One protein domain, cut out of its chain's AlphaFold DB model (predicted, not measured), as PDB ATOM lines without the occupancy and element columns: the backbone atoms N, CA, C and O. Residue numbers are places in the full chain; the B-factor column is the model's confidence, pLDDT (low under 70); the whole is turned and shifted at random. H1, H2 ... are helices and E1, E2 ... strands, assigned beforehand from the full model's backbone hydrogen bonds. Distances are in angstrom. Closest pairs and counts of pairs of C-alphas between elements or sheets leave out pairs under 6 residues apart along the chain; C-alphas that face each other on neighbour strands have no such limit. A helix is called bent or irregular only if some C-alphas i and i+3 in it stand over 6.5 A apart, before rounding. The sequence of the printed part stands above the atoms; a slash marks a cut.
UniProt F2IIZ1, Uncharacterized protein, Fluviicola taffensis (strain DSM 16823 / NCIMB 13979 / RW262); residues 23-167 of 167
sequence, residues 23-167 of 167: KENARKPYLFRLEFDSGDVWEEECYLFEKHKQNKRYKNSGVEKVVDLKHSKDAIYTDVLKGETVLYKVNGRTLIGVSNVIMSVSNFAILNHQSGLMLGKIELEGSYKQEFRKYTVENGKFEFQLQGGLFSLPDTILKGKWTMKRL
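Overview. This is residues 23 to 167 of the 167 residues of an uncharacterized protein of Fluviicola taffensis (strain DSM 16823 / NCIMB 13979 / RW262) (UniProt F2IIZ1). One antiparallel sheet of eight strands curls round into a flattened, nearly closed barrel, with edge strand E2 coming back near E5 and near the other edge strand, E3. The long strands E5, E6 and E7 bend as they run through its wall; the short helix H1 sits at one end, and the long link between E2 and E3 lies toward the other. The printed part has 145 residues, with named elements in the order E1 E2 E3 E4 E5 E6 E7 H1 E8, mostly strand; the sheet's order is E2 E1 E8 E7 E6 E5 E4 E3. It is compact, with a radius of gyration of the C-alphas of 15.6 A and spans of 44 by 30 by 27 A.

Arrangement. Begin at E6, residues 114 to 131, the hinge of a folded sheet, one sheet bent back on itself into two leaves that face each other. On one side of E6 find E7, residues 134 to 146, with N 123 and O 143 at 2.8 A; then E8, residues 156 to 166, with N 144 and O 158 at 2.7 A; then E1, residues 30 to 36, with N 31 and O 165 at 2.8 A; then E2, residues 41 to 46, with N 34 and O 42 at 2.8 A. On its other side find E5, residues 94 to 108, with N 103 and O 118 at 2.8 A; then E4, residues 86 to 90, with N 88 and O 96 at 2.7 A; then E3, residues 75 to 78, with N 76 and O 87 at 2.8 A. E3 to E7 form a meander, each strand the antiparallel neighbour of the one before. Across the fold, the closest C-alphas of E2 and E5, Trp 42 and Val 105, are 6.9 A apart, and those of E2 and E3, Cys 46 and Thr 78, are 6.3 A apart. H1, residues 148 to 151, is on the sheet, over none of its strands, and is too short for an O i to N i+4 pair.

Along the chain. Find C-alpha 30 at (50.421, 11.681, -11.569), where E1 begins, 19.2 A long. E6 is the longest strand by residues, running 39.1 A from C-alpha 114 at (38.187, 35.282, -14.349), and it bends by 86 degrees at residue 120. E5, 29.0 A, bends by 86 degrees at residue 100, and E7, 30.9 A, by 72 degrees at residue 139. E8 runs 30.9 A to C-alpha 166 at (53.845, 10.161, -13.245).

Size, cuts and confidence. The two C-alphas farthest apart, those of Phe 132 and Ser 152, are 46.6 A apart. The printed part has no cut; the link from E2 to E3, with 28 residues, is long. Look for pLDDT under 70 at residues 52 to 73 and 82 to 85.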
ATOM      1  N   LYS A  23      49.906  -4.233 -11.609       78.19
ATOM      2  CA  LYS A  23      48.879  -3.193 -11.524       78.19
ATOM      3  C   LYS A  23      49.335  -1.958 -10.725       78.19
ATOM      4  O   LYS A  23      49.894  -2.106  -9.626       78.19
ATOM      5  N   GLU A  24      49.034  -0.769 -11.230       80.44
ATOM      6  CA  GLU A  24      49.190   0.512 -10.540       80.44
ATOM      7  C   GLU A  24      48.054   0.719  -9.534       80.44
ATOM      8  O   GLU A  24      46.893   0.465  -9.832       80.44
ATOM      9  N   ASN A  25      48.400   1.066  -8.293       79.69
ATOM     10  CA  ASN A  25      47.441   1.183  -7.189       79.69
ATOM     11  C   ASN A  25      47.954   2.199  -6.173       79.69
ATOM     12  O   ASN A  25      48.617   1.794  -5.206       79.69
ATOM     13  N   ALA A  26      47.695   3.476  -6.456       75.19
ATOM     14  CA  ALA A  26      48.104   4.648  -5.688       75.19
ATOM     15  C   ALA A  26      49.532   4.551  -5.141       75.19
ATOM     16  O   ALA A  26      49.763   4.662  -3.937       75.19
ATOM     17  N   ARG A  27      50.510   4.240  -6.004       78.19
ATOM     18  CA  ARG A  27      51.915   4.160  -5.569       78.19
ATOM     19  C   ARG A  27      52.625   5.491  -5.668       78.19
ATOM     20  O   ARG A  27      53.478   5.772  -4.829       78.19
ATOM     21  N   LYS A  28      52.335   6.233  -6.728       87.12
ATOM     22  CA  LYS A  28      52.937   7.521  -7.038       87.12
ATOM     23  C   LYS A  28      51.868   8.447  -7.607       87.12
ATOM     24  O   LYS A  28      50.975   7.933  -8.291       87.12
ATOM     25  N   PRO A  29      51.970   9.750  -7.330       90.62
ATOM     26  CA  PRO A  29      51.095  10.723  -7.943       90.62
ATOM     27  C   PRO A  29      51.395  10.876  -9.438       90.62
ATOM     28  O   PRO A  29      52.485  10.559  -9.931       90.62
ATOM     29  N   TYR A  30      50.390  11.338 -10.159       93.69
ATOM     30  CA  TYR A  30      50.421  11.681 -11.569       93.69
ATOM     31  C   TYR A  30      49.947  13.118 -11.725       93.69
ATOM     32  O   TYR A  30      49.048  13.545 -11.018       93.69
ATOM     33  N   LEU A  31      50.506  13.838 -12.689       95.88
ATOM     34  CA  LEU A  31      49.928  15.077 -13.178       95.88
ATOM     35  C   LEU A  31      48.949  14.735 -14.297       95.88
ATOM     36  O   LEU A  31      49.359  14.185 -15.327       95.88
ATOM     37  N   PHE A  32      47.672  15.035 -14.080       95.12
ATOM     38  CA  PHE A  32      46.647  15.019 -15.112       95.12
ATOM     39  C   PHE A  32      46.467  16.447 -15.621       95.12
ATOM     40  O   PHE A  32      46.251  17.358 -14.830       95.12
ATOM     41  N   ARG A  33      46.572  16.649 -16.934       97.06
ATOM     42  CA  ARG A  33      46.547  17.985 -17.537       97.06
ATOM     43  C   ARG A  33      45.636  18.012 -18.750       97.06
ATOM     44  O   ARG A  33      45.766  17.150 -19.617       97.06
ATOM     45  N   LEU A  34      44.786  19.029 -18.817       97.00
ATOM     46  CA  LEU A  34      43.973  19.421 -19.961       97.00
ATOM     47  C   LEU A  34      44.551  20.712 -20.544       97.00
ATOM     48  O   LEU A  34      44.716  21.702 -19.837       97.00
ATOM     49  N   GLU A  35      44.859  20.695 -21.829       97.88
ATOM     50  CA  GLU A  35      45.260  21.859 -22.608       97.88
ATOM     51  C   GLU A  35      44.160  22.118 -23.630       97.88
ATOM     52  O   GLU A  35      43.965  21.325 -24.553       97.88
ATOM     53  N   PHE A  36      43.393  23.177 -23.405       96.94
ATOM     54  CA  PHE A  36      42.263  23.563 -24.236       96.94
ATOM     55  C   PHE A  36      42.762  24.173 -25.548       96.94
ATOM     56  O   PHE A  36      43.824  24.791 -25.588       96.94
ATOM     57  N   ASP A  37      41.973  24.071 -26.618       96.94
ATOM     58  CA  ASP A  37      42.303  24.689 -27.912       96.94
ATOM     59  C   ASP A  37      42.414  26.228 -27.828       96.94
ATOM     60  O   ASP A  37      43.033  26.850 -28.690       96.94
ATOM     61  N   SER A  38      41.867  26.851 -26.774       93.94
ATOM     62  CA  SER A  38      42.072  28.272 -26.446       93.94
ATOM     63  C   SER A  38      43.493  28.602 -25.971       93.94
ATOM     64  O   SER A  38      43.857  29.774 -25.907       93.94
ATOM     65  N   GLY A  39      44.289  27.591 -25.615       95.50
ATOM     66  CA  GLY A  39      45.570  27.729 -24.924       95.50
ATOM     67  C   GLY A  39      45.458  27.722 -23.396       95.50
ATOM     68  O   GLY A  39      46.488  27.701 -22.722       95.50
ATOM     69  N   ASP A  40      44.240  27.705 -22.837       96.19
ATOM     70  CA  ASP A  40      44.044  27.567 -21.392       96.19
ATOM     71  C   ASP A  40      44.525  26.191 -20.911       96.19
ATOM     72  O   ASP A  40      44.378  25.173 -21.594       96.19
ATOM     73  N   VAL A  41      45.081  26.150 -19.700       96.62
ATOM     74  CA  VAL A  41      45.605  24.922 -19.095       96.62
ATOM     75  C   VAL A  41      44.938  24.690 -17.755       96.62
ATOM     76  O   VAL A  41      44.932  25.560 -16.887       96.62
ATOM     77  N   TRP A  42      44.425  23.479 -17.574       95.38
ATOM     78  CA  TRP A  42      43.977  22.976 -16.288       95.38
ATOM     79  C   TRP A  42      44.793  21.744 -15.911       95.38
ATOM     80  O   TRP A  42      45.011  20.866 -16.745       95.38
ATOM     81  N   GLU A  43      45.245  21.656 -14.665       95.25
ATOM     82  CA  GLU A  43      46.006  20.507 -14.185       95.25
ATOM     83  C   GLU A  43      45.709  20.195 -12.720       95.25
ATOM     84  O   GLU A  43      45.452  21.090 -11.916       95.25
ATOM     85  N   GLU A  44      45.739  18.909 -12.384       91.44
ATOM     86  CA  GLU A  44      45.516  18.421 -11.027       91.44
ATOM     87  C   GLU A  44      46.369  17.167 -10.776       91.44
ATOM     88  O   GLU A  44      46.597  16.340 -11.671       91.44
ATOM     89  N   GLU A  45      46.883  17.041  -9.550       91.62
ATOM     90  CA  GLU A  45      47.573  15.832  -9.104       91.62
ATOM     91  C   GLU A  45      46.555  14.717  -8.839       91.62
ATOM     92  O   GLU A  45      45.516  14.944  -8.222       91.62
ATOM     93  N   CYS A  46      46.857  13.497  -9.286       86.44
ATOM     94  CA  CYS A  46      45.965  12.355  -9.157       86.44
ATOM     95  C   CYS A  46      46.692  11.047  -8.829       86.44
ATOM     96  O   CYS A  46      47.889  10.878  -9.076       86.44
ATOM     97  N   TYR A  47      45.949  10.069  -8.321       86.56
ATOM     98  CA  TYR A  47      46.399   8.694  -8.137       86.56
ATOM     99  C   TYR A  47      45.622   7.736  -9.037       86.56
ATOM    100  O   TYR A  47      44.411   7.849  -9.206       86.56
ATOM    101  N   LEU A  48      46.324   6.734  -9.576       86.81
ATOM    102  CA  LEU A  48      45.722   5.695 -10.415       86.81
ATOM    103  C   LEU A  48      45.496   4.392  -9.647       86.81
ATOM    104  O   LEU A  48      46.365   3.944  -8.889       86.81
ATOM    105  N   PHE A  49      44.361   3.741  -9.896       82.25
ATOM    106  CA  PHE A  49      43.985   2.478  -9.260       82.25
ATOM    107  C   PHE A  49      43.505   1.451 -10.288       82.25
ATOM    108  O   PHE A  49      42.674   1.748 -11.137       82.25
ATOM    109  N   GLU A  50      43.985   0.214 -10.173       81.06
ATOM    110  CA  GLU A  50      43.575  -0.930 -11.010       81.06
ATOM    111  C   GLU A  50      43.045  -2.121 -10.180       81.06
ATOM    112  O   GLU A  50      42.811  -3.227 -10.694       81.06
ATOM    113  N   LYS A  51      42.944  -1.953  -8.860       71.62
ATOM    114  CA  LYS A  51      42.428  -2.929  -7.893       71.62
ATOM    115  C   LYS A  51      41.566  -2.236  -6.850       71.62
ATOM    116  O   LYS A  51      41.729  -1.055  -6.566       71.62
ATOM    117  N   HIS A  52      40.745  -3.053  -6.198       56.56
ATOM    118  CA  HIS A  52      39.877  -2.652  -5.108       56.56
ATOM    119  C   HIS A  52      40.578  -1.963  -3.930       56.56
ATOM    120  O   HIS A  52      41.551  -2.476  -3.373       56.56
ATOM    121  N   LYS A  53      40.037  -0.797  -3.551       52.41
ATOM    122  CA  LYS A  53      40.615   0.208  -2.644       52.41
ATOM    123  C   LYS A  53      40.615  -0.205  -1.169       52.41
ATOM    124  O   LYS A  53      41.405   0.327  -0.399       52.41
ATOM    125  N   GLN A  54      39.831  -1.207  -0.758       50.84
ATOM    126  CA  GLN A  54      39.777  -1.673   0.646       50.84
ATOM    127  C   GLN A  54      41.038  -2.409   1.162       50.84
ATOM    128  O   GLN A  54      40.992  -3.098   2.181       50.84
ATOM    129  N   ASN A  55      42.199  -2.279   0.519       44.94
ATOM    130  CA  ASN A  55      43.435  -2.751   1.134       44.94
ATOM    131  C   ASN A  55      43.834  -1.783   2.268       44.94
ATOM    132  O   ASN A  55      44.044  -0.593   2.037       44.94
ATOM    133  N   LYS A  56      43.959  -2.311   3.497       47.75
ATOM    134  CA  LYS A  56      44.326  -1.587   4.736       47.75
ATOM    135  C   LYS A  56      45.535  -0.644   4.581       47.75
ATOM    136  O   LYS A  56      45.642   0.318   5.330       47.75
ATOM    137  N   ARG A  57      46.411  -0.883   3.596       46.31
ATOM    138  CA  ARG A  57      47.591  -0.060   3.278       46.31
ATOM    139  C   ARG A  57      47.271   1.367   2.796       46.31
ATOM    140  O   ARG A  57      48.159   2.209   2.849       46.31
ATOM    141  N   TYR A  58      46.045   1.642   2.339       52.03
ATOM    142  CA  TYR A  58      45.675   2.903   1.670       52.03
ATOM    143  C   TYR A  58      44.822   3.858   2.515       52.03
ATOM    144  O   TYR A  58      44.474   4.936   2.046       52.03
ATOM    145  N   LYS A  59      44.523   3.520   3.778       49.16
ATOM    146  CA  LYS A  59      43.902   4.479   4.715       49.16
ATOM    147  C   LYS A  59      44.774   5.722   4.949       49.16
ATOM    148  O   LYS A  59      44.242   6.772   5.274       49.16
ATOM    149  N   ASN A  60      46.084   5.608   4.732       51.19
ATOM    150  CA  ASN A  60      47.052   6.672   4.996       51.19
ATOM    151  C   ASN A  60      47.389   7.521   3.757       51.19
ATOM    152  O   ASN A  60      48.216   8.416   3.866       51.19
ATOM    153  N   SER A  61      46.807   7.244   2.581       51.31
ATOM    154  CA  SER A  61      47.095   8.005   1.352       51.31
ATOM    155  C   SER A  61      46.155   9.198   1.128       51.31
ATOM    156  O   SER A  61      46.154   9.751   0.039       51.31
ATOM    157  N   GLY A  62      45.326   9.567   2.114       50.41
ATOM    158  CA  GLY A  62      44.467  10.763   2.056       50.41
ATOM    159  C   GLY A  62      43.247  10.675   1.128       50.41
ATOM    160  O   GLY A  62      42.561  11.665   0.921       50.41
ATOM    161  N   VAL A  63      42.942   9.503   0.560       45.78
ATOM    162  CA  VAL A  63      41.879   9.372  -0.451       45.78
ATOM    163  C   VAL A  63      40.522   9.113   0.220       45.78
ATOM    164  O   VAL A  63      40.195   7.966   0.537       45.78
ATOM    165  N   GLU A  64      39.700  10.150   0.378       46.34
ATOM    166  CA  GLU A  64      38.484  10.128   1.215       46.34
ATOM    167  C   GLU A  64      37.269   9.382   0.620       46.34
ATOM    168  O   GLU A  64      36.451   8.858   1.374       46.34
ATOM    169  N   LYS A  65      37.139   9.258  -0.713       46.50
ATOM    170  CA  LYS A  65      35.925   8.690  -1.352       46.50
ATOM    171  C   LYS A  65      36.122   7.285  -1.922       46.50
ATOM    172  O   LYS A  65      37.077   7.024  -2.650       46.50
ATOM    173  N   VAL A  66      35.258   6.344  -1.541       38.31
ATOM    174  CA  VAL A  66      35.301   4.934  -1.966       38.31
ATOM    175  C   VAL A  66      34.744   4.817  -3.386       38.31
ATOM    176  O   VAL A  66      33.600   5.181  -3.612       38.31
ATOM    177  N   VAL A  67      35.534   4.285  -4.319       49.09
ATOM    178  CA  VAL A  67      35.010   3.728  -5.574       49.09
ATOM    179  C   VAL A  67      34.868   2.224  -5.352       49.09
ATOM    180  O   VAL A  67      35.821   1.590  -4.883       49.09
ATOM    181  N   ASP A  68      33.686   1.660  -5.604       44.06
ATOM    182  CA  ASP A  68      33.479   0.211  -5.544       44.06
ATOM    183  C   ASP A  68      34.111  -0.430  -6.793       44.06
ATOM    184  O   ASP A  68      33.850  -0.052  -7.931       44.06
ATOM    185  N   LEU A  69      35.057  -1.340  -6.582       54.22
ATOM    186  CA  LEU A  69      36.147  -1.636  -7.533       54.22
ATOM    187  C   LEU A  69      36.186  -3.113  -7.955       54.22
ATOM    188  O   LEU A  69      37.258  -3.711  -8.104       54.22
ATOM    189  N   LYS A  70      35.023  -3.757  -8.080       44.94
ATOM    190  CA  LYS A  70      34.961  -5.211  -8.295       44.94
ATOM    191  C   LYS A  70      34.844  -5.682  -9.746       44.94
ATOM    192  O   LYS A  70      35.098  -6.863  -9.971       44.94
ATOM    193  N   HIS A  71      34.528  -4.834 -10.731       52.12
ATOM    194  CA  HIS A  71      33.890  -5.369 -11.949       52.12
ATOM    195  C   HIS A  71      34.601  -5.226 -13.303       52.12
ATOM    196  O   HIS A  71      34.114  -5.825 -14.256       52.12
ATOM    197  N   SER A  72      35.770  -4.581 -13.430       60.84
ATOM    198  CA  SER A  72      36.463  -4.546 -14.735       60.84
ATOM    199  C   SER A  72      37.974  -4.775 -14.647       60.84
ATOM    200  O   SER A  72      38.686  -4.144 -13.864       60.84
ATOM    201  N   LYS A  73      38.478  -5.717 -15.458       69.06
ATOM    202  CA  LYS A  73      39.922  -5.955 -15.651       69.06
ATOM    203  C   LYS A  73      40.568  -4.868 -16.517       69.06
ATOM    204  O   LYS A  73      41.776  -4.659 -16.402       69.06
ATOM    205  N   ASP A  74      39.754  -4.158 -17.289       79.50
ATOM    206  CA  ASP A  74      40.155  -3.212 -18.327       79.50
ATOM    207  C   ASP A  74      39.834  -1.778 -17.907       79.50
ATOM    208  O   ASP A  74      39.339  -0.976 -18.686       79.50
ATOM    209  N   ALA A  75      40.090  -1.462 -16.638       80.00
ATOM    210  CA  ALA A  75      39.714  -0.209 -16.000       80.00
ATOM    211  C   ALA A  75      40.880   0.377 -15.193       80.00
ATOM    212  O   ALA A  75      41.551  -0.340 -14.443       80.00
ATOM    213  N   ILE A  76      41.093   1.685 -15.333       84.25
ATOM    214  CA  ILE A  76      41.950   2.504 -14.475       84.25
ATOM    215  C   ILE A  76      41.073   3.590 -13.859       84.25
ATOM    216  O   ILE A  76      40.406   4.333 -14.568       84.25
ATOM    217  N   TYR A  77      41.100   3.701 -12.542       80.25
ATOM    218  CA  TYR A  77      40.360   4.719 -11.807       80.25
ATOM    219  C   TYR A  77      41.304   5.847 -11.410       80.25
ATOM    220  O   TYR A  77      42.474   5.590 -11.118       80.25
ATOM    221  N   THR A  78      40.789   7.071 -11.380       78.62
ATOM    222  CA  THR A  78      41.509   8.279 -10.967       78.62
ATOM    223  C   THR A  78      40.630   9.107 -10.035       78.62
ATOM    224  O   THR A  78      39.410   9.092 -10.152       78.62
ATOM    225  N   ASP A  79      41.241   9.798  -9.082       74.62
ATOM    226  CA  ASP A  79      40.582  10.705  -8.137       74.62
ATOM    227  C   ASP A  79      40.348  12.124  -8.688       74.62
ATOM    228  O   ASP A  79      39.557  12.864  -8.103       74.62
ATOM    229  N   VAL A  80      40.944  12.475  -9.834       78.31
ATOM    230  CA  VAL A  80      40.688  13.744 -10.542       78.31
ATOM    231  C   VAL A  80      39.324  13.751 -11.223       78.31
ATOM    232  O   VAL A  80      38.554  14.707 -11.118       78.31
ATOM    233  N   LEU A  81      38.962  12.644 -11.868       70.38
ATOM    234  CA  LEU A  81      37.622  12.457 -12.412       70.38
ATOM    235  C   LEU A  81      36.712  11.976 -11.273       70.38
ATOM    236  O   LEU A  81      36.421  10.790 -11.143       70.38
ATOM    237  N   LYS A  82      36.355  12.900 -10.372       59.31
ATOM    238  CA  LYS A  82      35.608  12.620  -9.134       59.31
ATOM    239  C   LYS A  82      34.361  11.764  -9.412       59.31
ATOM    240  O   LYS A  82      33.520  12.146 -10.218       59.31
ATOM    241  N   GLY A  83      34.194  10.659  -8.675       56.16
ATOM    242  CA  GLY A  83      33.008   9.790  -8.738       56.16
ATOM    243  C   GLY A  83      33.316   8.358  -9.190       56.16
ATOM    244  O   GLY A  83      34.345   7.799  -8.822       56.16
ATOM    245  N   GLU A  84      32.402   7.760  -9.960       48.38
ATOM    246  CA  GLU A  84      32.494   6.395 -10.520       48.38
ATOM    247  C   GLU A  84      33.373   6.304 -11.779       48.38
ATOM    248  O   GLU A  84      33.424   5.265 -12.435       48.38
ATOM    249  N   THR A  85      34.043   7.392 -12.153       57.66
ATOM    250  CA  THR A  85      34.652   7.512 -13.472       57.66
ATOM    251  C   THR A  85      35.869   6.614 -13.647       57.66
ATOM    252  O   THR A  85      36.800   6.575 -12.839       57.66
ATOM    253  N   VAL A  86      35.862   5.925 -14.785       71.56
ATOM    254  CA  VAL A  86      36.845   4.927 -15.183       71.56
ATOM    255  C   VAL A  86      37.453   5.322 -16.522       71.56
ATOM    256  O   VAL A  86      36.735   5.642 -17.466       71.56
ATOM    257  N   LEU A  87      38.777   5.250 -16.625       85.81
ATOM    258  CA  LEU A  87      39.477   5.150 -17.900       85.81
ATOM    259  C   LEU A  87      39.482   3.673 -18.320       85.81
ATOM    260  O   LEU A  87      40.199   2.851 -17.742       85.81
ATOM    261  N   TYR A  88      38.673   3.323 -19.311       84.25
ATOM    262  CA  TYR A  88      38.613   1.987 -19.886       84.25
ATOM    263  C   TYR A  88      39.770   1.748 -20.846       84.25
ATOM    264  O   TYR A  88      40.035   2.554 -21.735       84.25
ATOM    265  N   LYS A  89      40.434   0.605 -20.696       86.44
ATOM    266  CA  LYS A  89      41.451   0.117 -21.624       86.44
ATOM    267  C   LYS A  89      40.745  -0.510 -22.817       86.44
ATOM    268  O   LYS A  89      40.219  -1.614 -22.728       86.44
ATOM    269  N   VAL A  90      40.763   0.178 -23.946       81.12
ATOM    270  CA  VAL A  90      40.170  -0.298 -25.196       81.12
ATOM    271  C   VAL A  90      41.286  -0.726 -26.142       81.12
ATOM    272  O   VAL A  90      42.317  -0.058 -26.267       81.12
ATOM    273  N   ASN A  91      41.116  -1.895 -26.766       80.44
ATOM    274  CA  ASN A  91      42.068  -2.490 -27.715       80.44
ATOM    275  C   ASN A  91      43.514  -2.620 -27.178       80.44
ATOM    276  O   ASN A  91      44.478  -2.645 -27.940       80.44
ATOM    277  N   GLY A  92      43.679  -2.673 -25.850       77.62
ATOM    278  CA  GLY A  92      44.960  -2.867 -25.161       77.62
ATOM    279  C   GLY A  92      45.957  -1.702 -25.226       77.62
ATOM    280  O   GLY A  92      47.057  -1.840 -24.694       77.62
ATOM    281  N   ARG A  93      45.619  -0.581 -25.878       85.44
ATOM    282  CA  ARG A  93      46.533   0.570 -26.058       85.44
ATOM    283  C   ARG A  93      45.877   1.940 -25.927       85.44
ATOM    284  O   ARG A  93      46.597   2.934 -25.902       85.44
ATOM    285  N   THR A  94      44.555   2.007 -25.808       90.75
ATOM    286  CA  THR A  94      43.809   3.266 -25.703       90.75
ATOM    287  C   THR A  94      43.101   3.339 -24.359       90.75
ATOM    288  O   THR A  94      42.574   2.336 -23.884       90.75
ATOM    289  N   LEU A  95      43.101   4.517 -23.739       91.88
ATOM    290  CA  LEU A  95      42.253   4.851 -22.602       91.88
ATOM    291  C   LEU A  95      41.078   5.690 -23.091       91.88
ATOM    292  O   LEU A  95      41.299   6.706 -23.746       91.88
ATOM    293  N   ILE A  96      39.859   5.267 -22.760       89.81
ATOM    294  CA  ILE A  96      38.624   6.021 -23.004       89.81
ATOM    295  C   ILE A  96      37.937   6.283 -21.667       89.81
ATOM    296  O   ILE A  96      37.749   5.353 -20.888       89.81
ATOM    297  N   GLY A  97      37.556   7.526 -21.387       87.69
ATOM    298  CA  GLY A  97      36.873   7.900 -20.147       87.69
ATOM    299  C   GLY A  97      35.739   8.879 -20.385       87.69
ATOM    300  O   GLY A  97      35.827   9.719 -21.270       87.69
ATOM    301  N   VAL A  98      34.687   8.785 -19.575       85.31
ATOM    302  CA  VAL A  98      33.557   9.721 -19.596       85.31
ATOM    303  C   VAL A  98      33.162  10.051 -18.163       85.31
ATOM    304  O   VAL A  98      32.945   9.136 -17.373       85.31
ATOM    305  N   SER A  99      33.061  11.337 -17.824       85.81
ATOM    306  CA  SER A  99      32.738  11.806 -16.468       85.81
ATOM    307  C   SER A  99      31.887  13.056 -16.496       85.81
ATOM    308  O   SER A  99      32.056  13.890 -17.376       85.81
ATOM    309  N   ASN A 100      31.096  13.271 -15.450       86.00
ATOM    310  CA  ASN A 100      30.736  14.632 -15.061       86.00
ATOM    311  C   ASN A 100      31.866  15.192 -14.186       86.00
ATOM    312  O   ASN A 100      32.363  14.482 -13.310       86.00
ATOM    313  N   VAL A 101      32.307  16.422 -14.435       86.44
ATOM    314  CA  VAL A 101      33.393  17.071 -13.689       86.44
ATOM    315  C   VAL A 101      33.016  18.488 -13.289       86.44
ATOM    316  O   VAL A 101      32.314  19.191 -14.013       86.44
ATOM    317  N   ILE A 102      33.517  18.889 -12.122       88.94
ATOM    318  CA  ILE A 102      33.528  20.271 -11.648       88.94
ATOM    319  C   ILE A 102      34.995  20.668 -11.541       88.94
ATOM    320  O   ILE A 102      35.707  20.150 -10.678       88.94
ATOM    321  N   MET A 103      35.436  21.562 -12.417       90.12
ATOM    322  CA  MET A 103      36.800  22.080 -12.446       90.12
ATOM    323  C   MET A 103      36.819  23.470 -11.821       90.12
ATOM    324  O   MET A 103      36.097  24.359 -12.268       90.12
ATOM    325  N   SER A 104      37.648  23.663 -10.798       91.62
ATOM    326  CA  SER A 104      38.018  25.010 -10.364       91.62
ATOM    327  C   SER A 104      39.087  25.527 -11.311       91.62
ATOM    328  O   SER A 104      40.131  24.893 -11.463       91.62
ATOM    329  N   VAL A 105      38.819  26.658 -11.948       92.19
ATOM    330  CA  VAL A 105      39.691  27.264 -12.952       92.19
ATOM    331  C   VAL A 105      40.075  28.678 -12.534       92.19
ATOM    332  O   VAL A 105      39.354  29.344 -11.789       92.19
ATOM    333  N   SER A 106      41.228  29.145 -13.006       92.38
ATOM    334  CA  SER A 106      41.705  30.504 -12.764       92.38
ATOM    335  C   SER A 106      42.219  31.101 -14.058       92.38
ATOM    336  O   SER A 106      43.006  30.451 -14.739       92.38
ATOM    337  N   ASN A 107      41.802  32.331 -14.369       91.44
ATOM    338  CA  ASN A 107      42.222  33.052 -15.569       91.44
ATOM    339  C   ASN A 107      41.920  32.290 -16.879       91.44
ATOM    340  O   ASN A 107      42.792  32.143 -17.727       91.44
ATOM    341  N   PHE A 108      40.690  31.789 -17.030       91.69
ATOM    342  CA  PHE A 108      40.267  31.038 -18.221       91.69
ATOM    343  C   PHE A 108      39.582  31.941 -19.247       91.69
ATOM    344  O   PHE A 108      38.717  32.743 -18.882       91.69
ATOM    345  N   ALA A 109      39.903  31.778 -20.534       90.94
ATOM    346  CA  ALA A 109      39.377  32.631 -21.604       90.94
ATOM    347  C   ALA A 109      37.841  32.603 -21.689       90.94
ATOM    348  O   ALA A 109      37.212  33.651 -21.816       90.94
ATOM    349  N   ILE A 110      37.215  31.428 -21.531       87.56
ATOM    350  CA  ILE A 110      35.744  31.299 -21.560       87.56
ATOM    351  C   ILE A 110      35.043  32.022 -20.400       87.56
ATOM    352  O   ILE A 110      33.869  32.367 -20.501       87.56
ATOM    353  N   LEU A 111      35.763  32.283 -19.307       87.25
ATOM    354  CA  LEU A 111      35.274  33.055 -18.167       87.25
ATOM    355  C   LEU A 111      35.758  34.510 -18.221       87.25
ATOM    356  O   LEU A 111      35.848  35.162 -17.184       87.25
ATOM    357  N   ASN A 112      36.118  35.024 -19.403       88.56
ATOM    358  CA  ASN A 112      36.687  36.363 -19.580       88.56
ATOM    359  C   ASN A 112      37.885  36.621 -18.651       88.56
ATOM    360  O   ASN A 112      37.959  37.664 -18.000       88.56
ATOM    361  N   HIS A 113      38.807  35.657 -18.562       91.00
ATOM    362  CA  HIS A 113      40.004  35.735 -17.715       91.00
ATOM    363  C   HIS A 113      39.718  35.818 -16.204       91.00
ATOM    364  O   HIS A 113      40.576  36.222 -15.419       91.00
ATOM    365  N   GLN A 114      38.534  35.386 -15.766       89.06
ATOM    366  CA  GLN A 114      38.187  35.282 -14.349       89.06
ATOM    367  C   GLN A 114      38.433  33.871 -13.802       89.06
ATOM    368  O   GLN A 114      38.559  32.890 -14.542       89.06
ATOM    369  N   SER A 115      38.519  33.774 -12.476       90.94
ATOM    370  CA  SER A 115      38.477  32.498 -11.759       90.94
ATOM    371  C   SER A 115      37.029  32.075 -11.524       90.94
ATOM    372  O   SER A 115      36.158  32.913 -11.297       90.94
ATOM    373  N   GLY A 116      36.766  30.772 -11.545       90.25
ATOM    374  CA  GLY A 116      35.414  30.256 -11.378       90.25
ATOM    375  C   GLY A 116      35.348  28.739 -11.382       90.25
ATOM    376  O   GLY A 116      36.364  28.046 -11.311       90.25
ATOM    377  N   LEU A 117      34.124  28.224 -11.458       90.56
ATOM    378  CA  LEU A 117      33.859  26.801 -11.611       90.56
ATOM    379  C   LEU A 117      33.365  26.529 -13.029       90.56
ATOM    380  O   LEU A 117      32.530  27.259 -13.551       90.56
ATOM    381  N   MET A 118      33.844  25.447 -13.625       91.00
ATOM    382  CA  MET A 118      33.295  24.881 -14.851       91.00
ATOM    383  C   MET A 118      32.676  23.528 -14.522       91.00
ATOM    384  O   MET A 118      33.369  22.625 -14.053       91.00
ATOM    385  N   LEU A 119      31.374  23.390 -14.764       91.25
ATOM    386  CA  LEU A 119      30.639  22.135 -14.618       91.25
ATOM    387  C   LEU A 119      30.310  21.587 -16.002       91.25
ATOM    388  O   LEU A 119      29.863  22.327 -16.875       91.25
ATOM    389  N   GLY A 120      30.491  20.287 -16.200       91.44
ATOM    390  CA  GLY A 120      30.117  19.678 -17.466       91.44
ATOM    391  C   GLY A 120      30.463  18.207 -17.567       91.44
ATOM    392  O   GLY A 120      30.992  17.605 -16.631       91.44
ATOM    393  N   LYS A 121      30.181  17.640 -18.736       91.06
ATOM    394  CA  LYS A 121      30.566  16.274 -19.087       91.06
ATOM    395  C   LYS A 121      31.876  16.308 -19.870       91.06
ATOM    396  O   LYS A 121      31.963  17.008 -20.871       91.06
ATOM    397  N   ILE A 122      32.878  15.550 -19.436       92.69
ATOM    398  CA  ILE A 122      34.135  15.352 -20.160       92.69
ATOM    399  C   ILE A 122      34.183  13.952 -20.766       92.69
ATOM    400  O   ILE A 122      33.858  12.967 -20.100       92.69
ATOM    401  N   GLU A 123      34.620  13.874 -22.014       93.38
ATOM    402  CA  GLU A 123      34.974  12.648 -22.720       93.38
ATOM    403  C   GLU A 123      36.463  12.700 -23.059       93.38
ATOM    404  O   GLU A 123      36.968  13.719 -23.526       93.38
ATOM    405  N   LEU A 124      37.180  11.617 -22.781       94.25
ATOM    406  CA  LEU A 124      38.623  11.487 -22.936       94.25
ATOM    407  C   LEU A 124      38.915  10.294 -23.833       94.25
ATOM    408  O   LEU A 124      38.399   9.205 -23.595       94.25
ATOM    409  N   GLU A 125      39.823  10.463 -24.783       95.25
ATOM    410  CA  GLU A 125      40.407   9.366 -25.549       95.25
ATOM    411  C   GLU A 125      41.914   9.581 -25.662       95.25
ATOM    412  O   GLU A 125      42.369  10.681 -25.961       95.25
ATOM    413  N   GLY A 126      42.731   8.562 -25.420       96.19
ATOM    414  CA  GLY A 126      44.172   8.710 -25.589       96.19
ATOM    415  C   GLY A 126      44.924   7.396 -25.619       96.19
ATOM    416  O   GLY A 126      44.742   6.537 -24.759       96.19
ATOM    417  N   SER A 127      45.825   7.258 -26.589       96.31
ATOM    418  CA  SER A 127      46.795   6.166 -26.596       96.31
ATOM    419  C   SER A 127      47.724   6.286 -25.390       96.31
ATOM    420  O   SER A 127      48.260   7.364 -25.121       96.31
ATOM    421  N   TYR A 128      47.954   5.176 -24.693       94.62
ATOM    422  CA  TYR A 128      48.847   5.132 -23.543       94.62
ATOM    423  C   TYR A 128      50.052   4.223 -23.787       94.62
ATOM    424  O   TYR A 128      49.976   3.202 -24.473       94.62
ATOM    425  N   LYS A 129      51.179   4.579 -23.172       93.38
ATOM    426  CA  LYS A 129      52.321   3.682 -22.972       93.38
ATOM    427  C   LYS A 129      52.285   3.176 -21.538       93.38
ATOM    428  O   LYS A 129      52.015   3.951 -20.619       93.38
ATOM    429  N   GLN A 130      52.573   1.891 -21.349       89.75
ATOM    430  CA  GLN A 130      52.765   1.317 -20.025       89.75
ATOM    431  C   GLN A 130      54.168   0.736 -19.893       89.75
ATOM    432  O   GLN A 130      54.508  -0.252 -20.537       89.75
ATOM    433  N   GLU A 131      54.961   1.327 -19.006       88.44
ATOM    434  CA  GLU A 131      56.286   0.838 -18.633       88.44
ATOM    435  C   GLU A 131      56.226   0.345 -17.189       88.44
ATOM    436  O   GLU A 131      56.028   1.115 -16.246       88.44
ATOM    437  N   PHE A 132      56.352  -0.968 -16.997       85.81
ATOM    438  CA  PHE A 132      56.069  -1.629 -15.723       85.81
ATOM    439  C   PHE A 132      54.647  -1.319 -15.213       85.81
ATOM    440  O   PHE A 132      53.671  -1.923 -15.652       85.81
ATOM    441  N   ARG A 133      54.530  -0.387 -14.260       84.69
ATOM    442  CA  ARG A 133      53.258   0.072 -13.671       84.69
ATOM    443  C   ARG A 133      52.916   1.510 -14.064       84.69
ATOM    444  O   ARG A 133      51.881   2.030 -13.670       84.69
ATOM    445  N   LYS A 134      53.833   2.197 -14.745       90.62
ATOM    446  CA  LYS A 134      53.697   3.603 -15.107       90.62
ATOM    447  C   LYS A 134      52.868   3.702 -16.369       90.62
ATOM    448  O   LYS A 134      53.259   3.137 -17.382       90.62
ATOM    449  N   TYR A 135      51.772   4.442 -16.285       92.44
ATOM    450  CA  TYR A 135      50.983   4.845 -17.438       92.44
ATOM    451  C   TYR A 135      51.437   6.224 -17.909       92.44
ATOM    452  O   TYR A 135      51.712   7.100 -17.092       92.44
ATOM    453  N   THR A 136      51.507   6.420 -19.218       95.50
ATOM    454  CA  THR A 136      51.800   7.725 -19.808       95.50
ATOM    455  C   THR A 136      50.857   7.968 -20.975       95.50
ATOM    456  O   THR A 136      50.773   7.125 -21.867       95.50
ATOM    457  N   VAL A 137      50.198   9.124 -20.986       97.12
ATOM    458  CA  VAL A 137      49.442   9.644 -22.134       97.12
ATOM    459  C   VAL A 137      50.045  10.992 -22.506       97.12
ATOM    460  O   VAL A 137      50.166  11.867 -21.653       97.12
ATOM    461  N   GLU A 138      50.472  11.144 -23.760       97.06
ATOM    462  CA  GLU A 138      51.184  12.349 -24.226       97.06
ATOM    463  C   GLU A 138      50.352  13.213 -25.174       97.06
ATOM    464  O   GLU A 138      50.605  14.405 -25.266       97.06
ATOM    465  N   ASN A 139      49.384  12.621 -25.875       95.56
ATOM    466  CA  ASN A 139      48.595  13.285 -26.917       95.56
ATOM    467  C   ASN A 139      47.154  12.757 -26.927       95.56
ATOM    468  O   ASN A 139      46.631  12.371 -27.973       95.56
ATOM    469  N   GLY A 140      46.537  12.651 -25.751       97.69
ATOM    470  CA  GLY A 140      45.116  12.339 -25.669       97.69
ATOM    471  C   GLY A 140      44.278  13.507 -26.187       97.69
ATOM    472  O   GLY A 140      44.744  14.641 -26.184       97.69
ATOM    473  N   LYS A 141      43.053  13.241 -26.630       98.25
ATOM    474  CA  LYS A 141      42.044  14.232 -27.010       98.25
ATOM    475  C   LYS A 141      40.913  14.229 -25.996       98.25
ATOM    476  O   LYS A 141      40.600  13.178 -25.431       98.25
ATOM    477  N   PHE A 142      40.310  15.387 -25.778       96.94
ATOM    478  CA  PHE A 142      39.108  15.483 -24.966       96.94
ATOM    479  C   PHE A 142      38.047  16.368 -25.604       96.94
ATOM    480  O   PHE A 142      38.361  17.282 -26.370       96.94
ATOM    481  N   GLU A 143      36.798  16.110 -25.228       97.44
ATOM    482  CA  GLU A 143      35.674  17.019 -25.421       97.44
ATOM    483  C   GLU A 143      35.016  17.285 -24.066       97.44
ATOM    484  O   GLU A 143      34.718  16.360 -23.315       97.44
ATOM    485  N   PHE A 144      34.808  18.554 -23.736       95.38
ATOM    486  CA  PHE A 144      34.169  19.006 -22.511       95.38
ATOM    487  C   PHE A 144      32.910  19.804 -22.848       95.38
ATOM    488  O   PHE A 144      32.974  20.914 -23.368       95.38
ATOM    489  N   GLN A 145      31.759  19.217 -22.548       95.12
ATOM    490  CA  GLN A 145      30.442  19.816 -22.716       95.12
ATOM    491  C   GLN A 145      30.142  20.662 -21.477       95.12
ATOM    492  O   GLN A 145      29.674  20.139 -20.461       95.12
ATOM    493  N   LEU A 146      30.467  21.953 -21.549       93.81
ATOM    494  CA  LEU A 146      30.220  22.926 -20.489       93.81
ATOM    495  C   LEU A 146      28.714  23.169 -20.345       93.81
ATOM    496  O   LEU A 146      28.047  23.523 -21.316       93.81
ATOM    497  N   GLN A 147      28.216  23.054 -19.115       92.19
ATOM    498  CA  GLN A 147      26.883  23.502 -18.717       92.19
ATOM    499  C   GLN A 147      26.967  24.982 -18.330       92.19
ATOM    500  O   GLN A 147      27.244  25.333 -17.181       92.19
ATOM    501  N   GLY A 148      26.789  25.858 -19.316       85.31
ATOM    502  CA  GLY A 148      26.969  27.300 -19.170       85.31
ATOM    503  C   GLY A 148      25.821  27.973 -18.420       85.31
ATOM    504  O   GLY A 148      26.038  28.997 -17.767       85.31
ATOM    505  N   GLY A 149      24.621  27.382 -18.454       82.31
ATOM    506  CA  GLY A 149      23.408  27.985 -17.891       82.31
ATOM    507  C   GLY A 149      23.516  28.384 -16.413       82.31
ATOM    508  O   GLY A 149      22.937  29.388 -16.007       82.31
ATOM    509  N   LEU A 150      24.322  27.673 -15.615       71.62
ATOM    510  CA  LEU A 150      24.571  28.010 -14.203       71.62
ATOM    511  C   LEU A 150      25.377  29.304 -14.004       71.62
ATOM    512  O   LEU A 150      25.354  29.882 -12.922       71.62
ATOM    513  N   PHE A 151      26.079  29.758 -15.040       74.94
ATOM    514  CA  PHE A 151      26.981  30.908 -15.015       74.94
ATOM    515  C   PHE A 151      26.531  32.020 -15.969       74.94
ATOM    516  O   PHE A 151      27.309  32.919 -16.270       74.94
ATOM    517  N   SER A 152      25.282  31.973 -16.454       83.44
ATOM    518  CA  SER A 152      24.776  32.874 -17.508       83.44
ATOM    519  C   SER A 152      25.612  32.835 -18.796       83.44
ATOM    520  O   SER A 152      25.679  33.816 -19.536       83.44
ATOM    521  N   LEU A 153      26.252  31.695 -19.066       83.88
ATOM    522  CA  LEU A 153      26.993  31.414 -20.290       83.88
ATOM    523  C   LEU A 153      26.182  30.451 -21.170       83.88
ATOM    524  O   LEU A 153      25.373  29.679 -20.653       83.88
ATOM    525  N   PRO A 154      26.373  30.456 -22.496       88.31
ATOM    526  CA  PRO A 154      25.798  29.421 -23.341       88.31
ATOM    527  C   PRO A 154      26.477  28.073 -23.077       88.31
ATOM    528  O   PRO A 154      27.689  28.000 -22.844       88.31
ATOM    529  N   ASP A 155      25.707  26.993 -23.180       92.06
ATOM    530  CA  ASP A 155      26.282  25.652 -23.250       92.06
ATOM    531  C   ASP A 155      27.231  25.573 -24.448       92.06
ATOM    532  O   ASP A 155      26.904  26.002 -25.557       92.06
ATOM    533  N   THR A 156      28.440  25.071 -24.212       93.62
ATOM    534  CA  THR A 156      29.531  25.125 -25.191       93.62
ATOM    535  C   THR A 156      30.345  23.842 -25.136       93.62
ATOM    536  O   THR A 156      30.579  23.286 -24.064       93.62
ATOM    537  N   ILE A 157      30.812  23.376 -26.293       96.38
ATOM    538  CA  ILE A 157      31.757  22.260 -26.373       96.38
ATOM    539  C   ILE A 157      33.166  22.829 -26.469       96.38
ATOM    540  O   ILE A 157      33.521  23.476 -27.453       96.38
ATOM    541  N   LEU A 158      33.970  22.554 -25.450       95.75
ATOM    542  CA  LEU A 158      35.394  22.838 -25.432       95.75
ATOM    543  C   LEU A 158      36.171  21.583 -25.809       95.75
ATOM    544  O   LEU A 158      35.792  20.477 -25.431       95.75
ATOM    545  N   LYS A 159      37.263  21.744 -26.545       98.19
ATOM    546  CA  LYS A 159      38.111  20.634 -26.978       98.19
ATOM    547  C   LYS A 159      39.563  20.932 -26.664       98.19
ATOM    548  O   LYS A 159      39.917  22.065 -26.329       98.19
ATOM    549  N   GLY A 160      40.382  19.898 -26.750       98.06
ATOM    550  CA  GLY A 160      41.813  20.052 -26.607       98.06
ATOM    551  C   GLY A 160      42.538  18.733 -26.441       98.06
ATOM    552  O   GLY A 160      42.050  17.656 -26.811       98.06
ATOM    553  N   LYS A 161      43.732  18.832 -25.863       98.38
ATOM    554  CA  LYS A 161      44.598  17.698 -25.571       98.38
ATOM    555  C   LYS A 161      44.615  17.398 -24.086       98.38
ATOM    556  O   LYS A 161      44.577  18.304 -23.263       98.38
ATOM    557  N   TRP A 162      44.743  16.127 -23.735       97.69
ATOM    558  CA  TRP A 162      45.029  15.738 -22.362       97.69
ATOM    559  C   TRP A 162      46.294  14.899 -22.267       97.69
ATOM    560  O   TRP A 162      46.658  14.147 -23.180       97.69
ATOM    561  N   THR A 163      46.970  15.038 -21.133       97.81
ATOM    562  CA  THR A 163      48.170  14.277 -20.809       97.81
ATOM    563  C   THR A 163      48.092  13.726 -19.397       97.81
ATOM    564  O   THR A 163      47.403  14.262 -18.529       97.81
ATOM    565  N   MET A 164      48.811  12.632 -19.179       96.06
ATOM    566  CA  MET A 164      48.955  12.015 -17.872       96.06
ATOM    567  C   MET A 164      50.382  11.511 -17.723       96.06
ATOM    568  O   MET A 164      50.833  10.667 -18.504       96.06
ATOM    569  N   LYS A 165      51.097  12.035 -16.727       96.00
ATOM    570  CA  LYS A 165      52.506  11.710 -16.472       96.00
ATOM    571  C   LYS A 165      52.728  11.486 -14.986       96.00
ATOM    572  O   LYS A 165      52.282  12.274 -14.168       96.00
ATOM    573  N   ARG A 166      53.427  10.407 -14.633       94.00
ATOM    574  CA  ARG A 166      53.845  10.161 -13.245       94.00
ATOM    575  C   ARG A 166      54.867  11.217 -12.807       94.00
ATOM    576  O   ARG A 166      55.814  11.436 -13.567       94.00
ATOM    577  N   LEU A 167      54.674  11.782 -11.614       90.12
ATOM    578  CA  LEU A 167      55.595  12.708 -10.944       90.12
ATOM    579  C   LEU A 167      56.778  11.973 -10.288       90.12
ATOM    580  O   LEU A 167      56.604  10.812  -9.831       90.12
TER     581      LEU A 167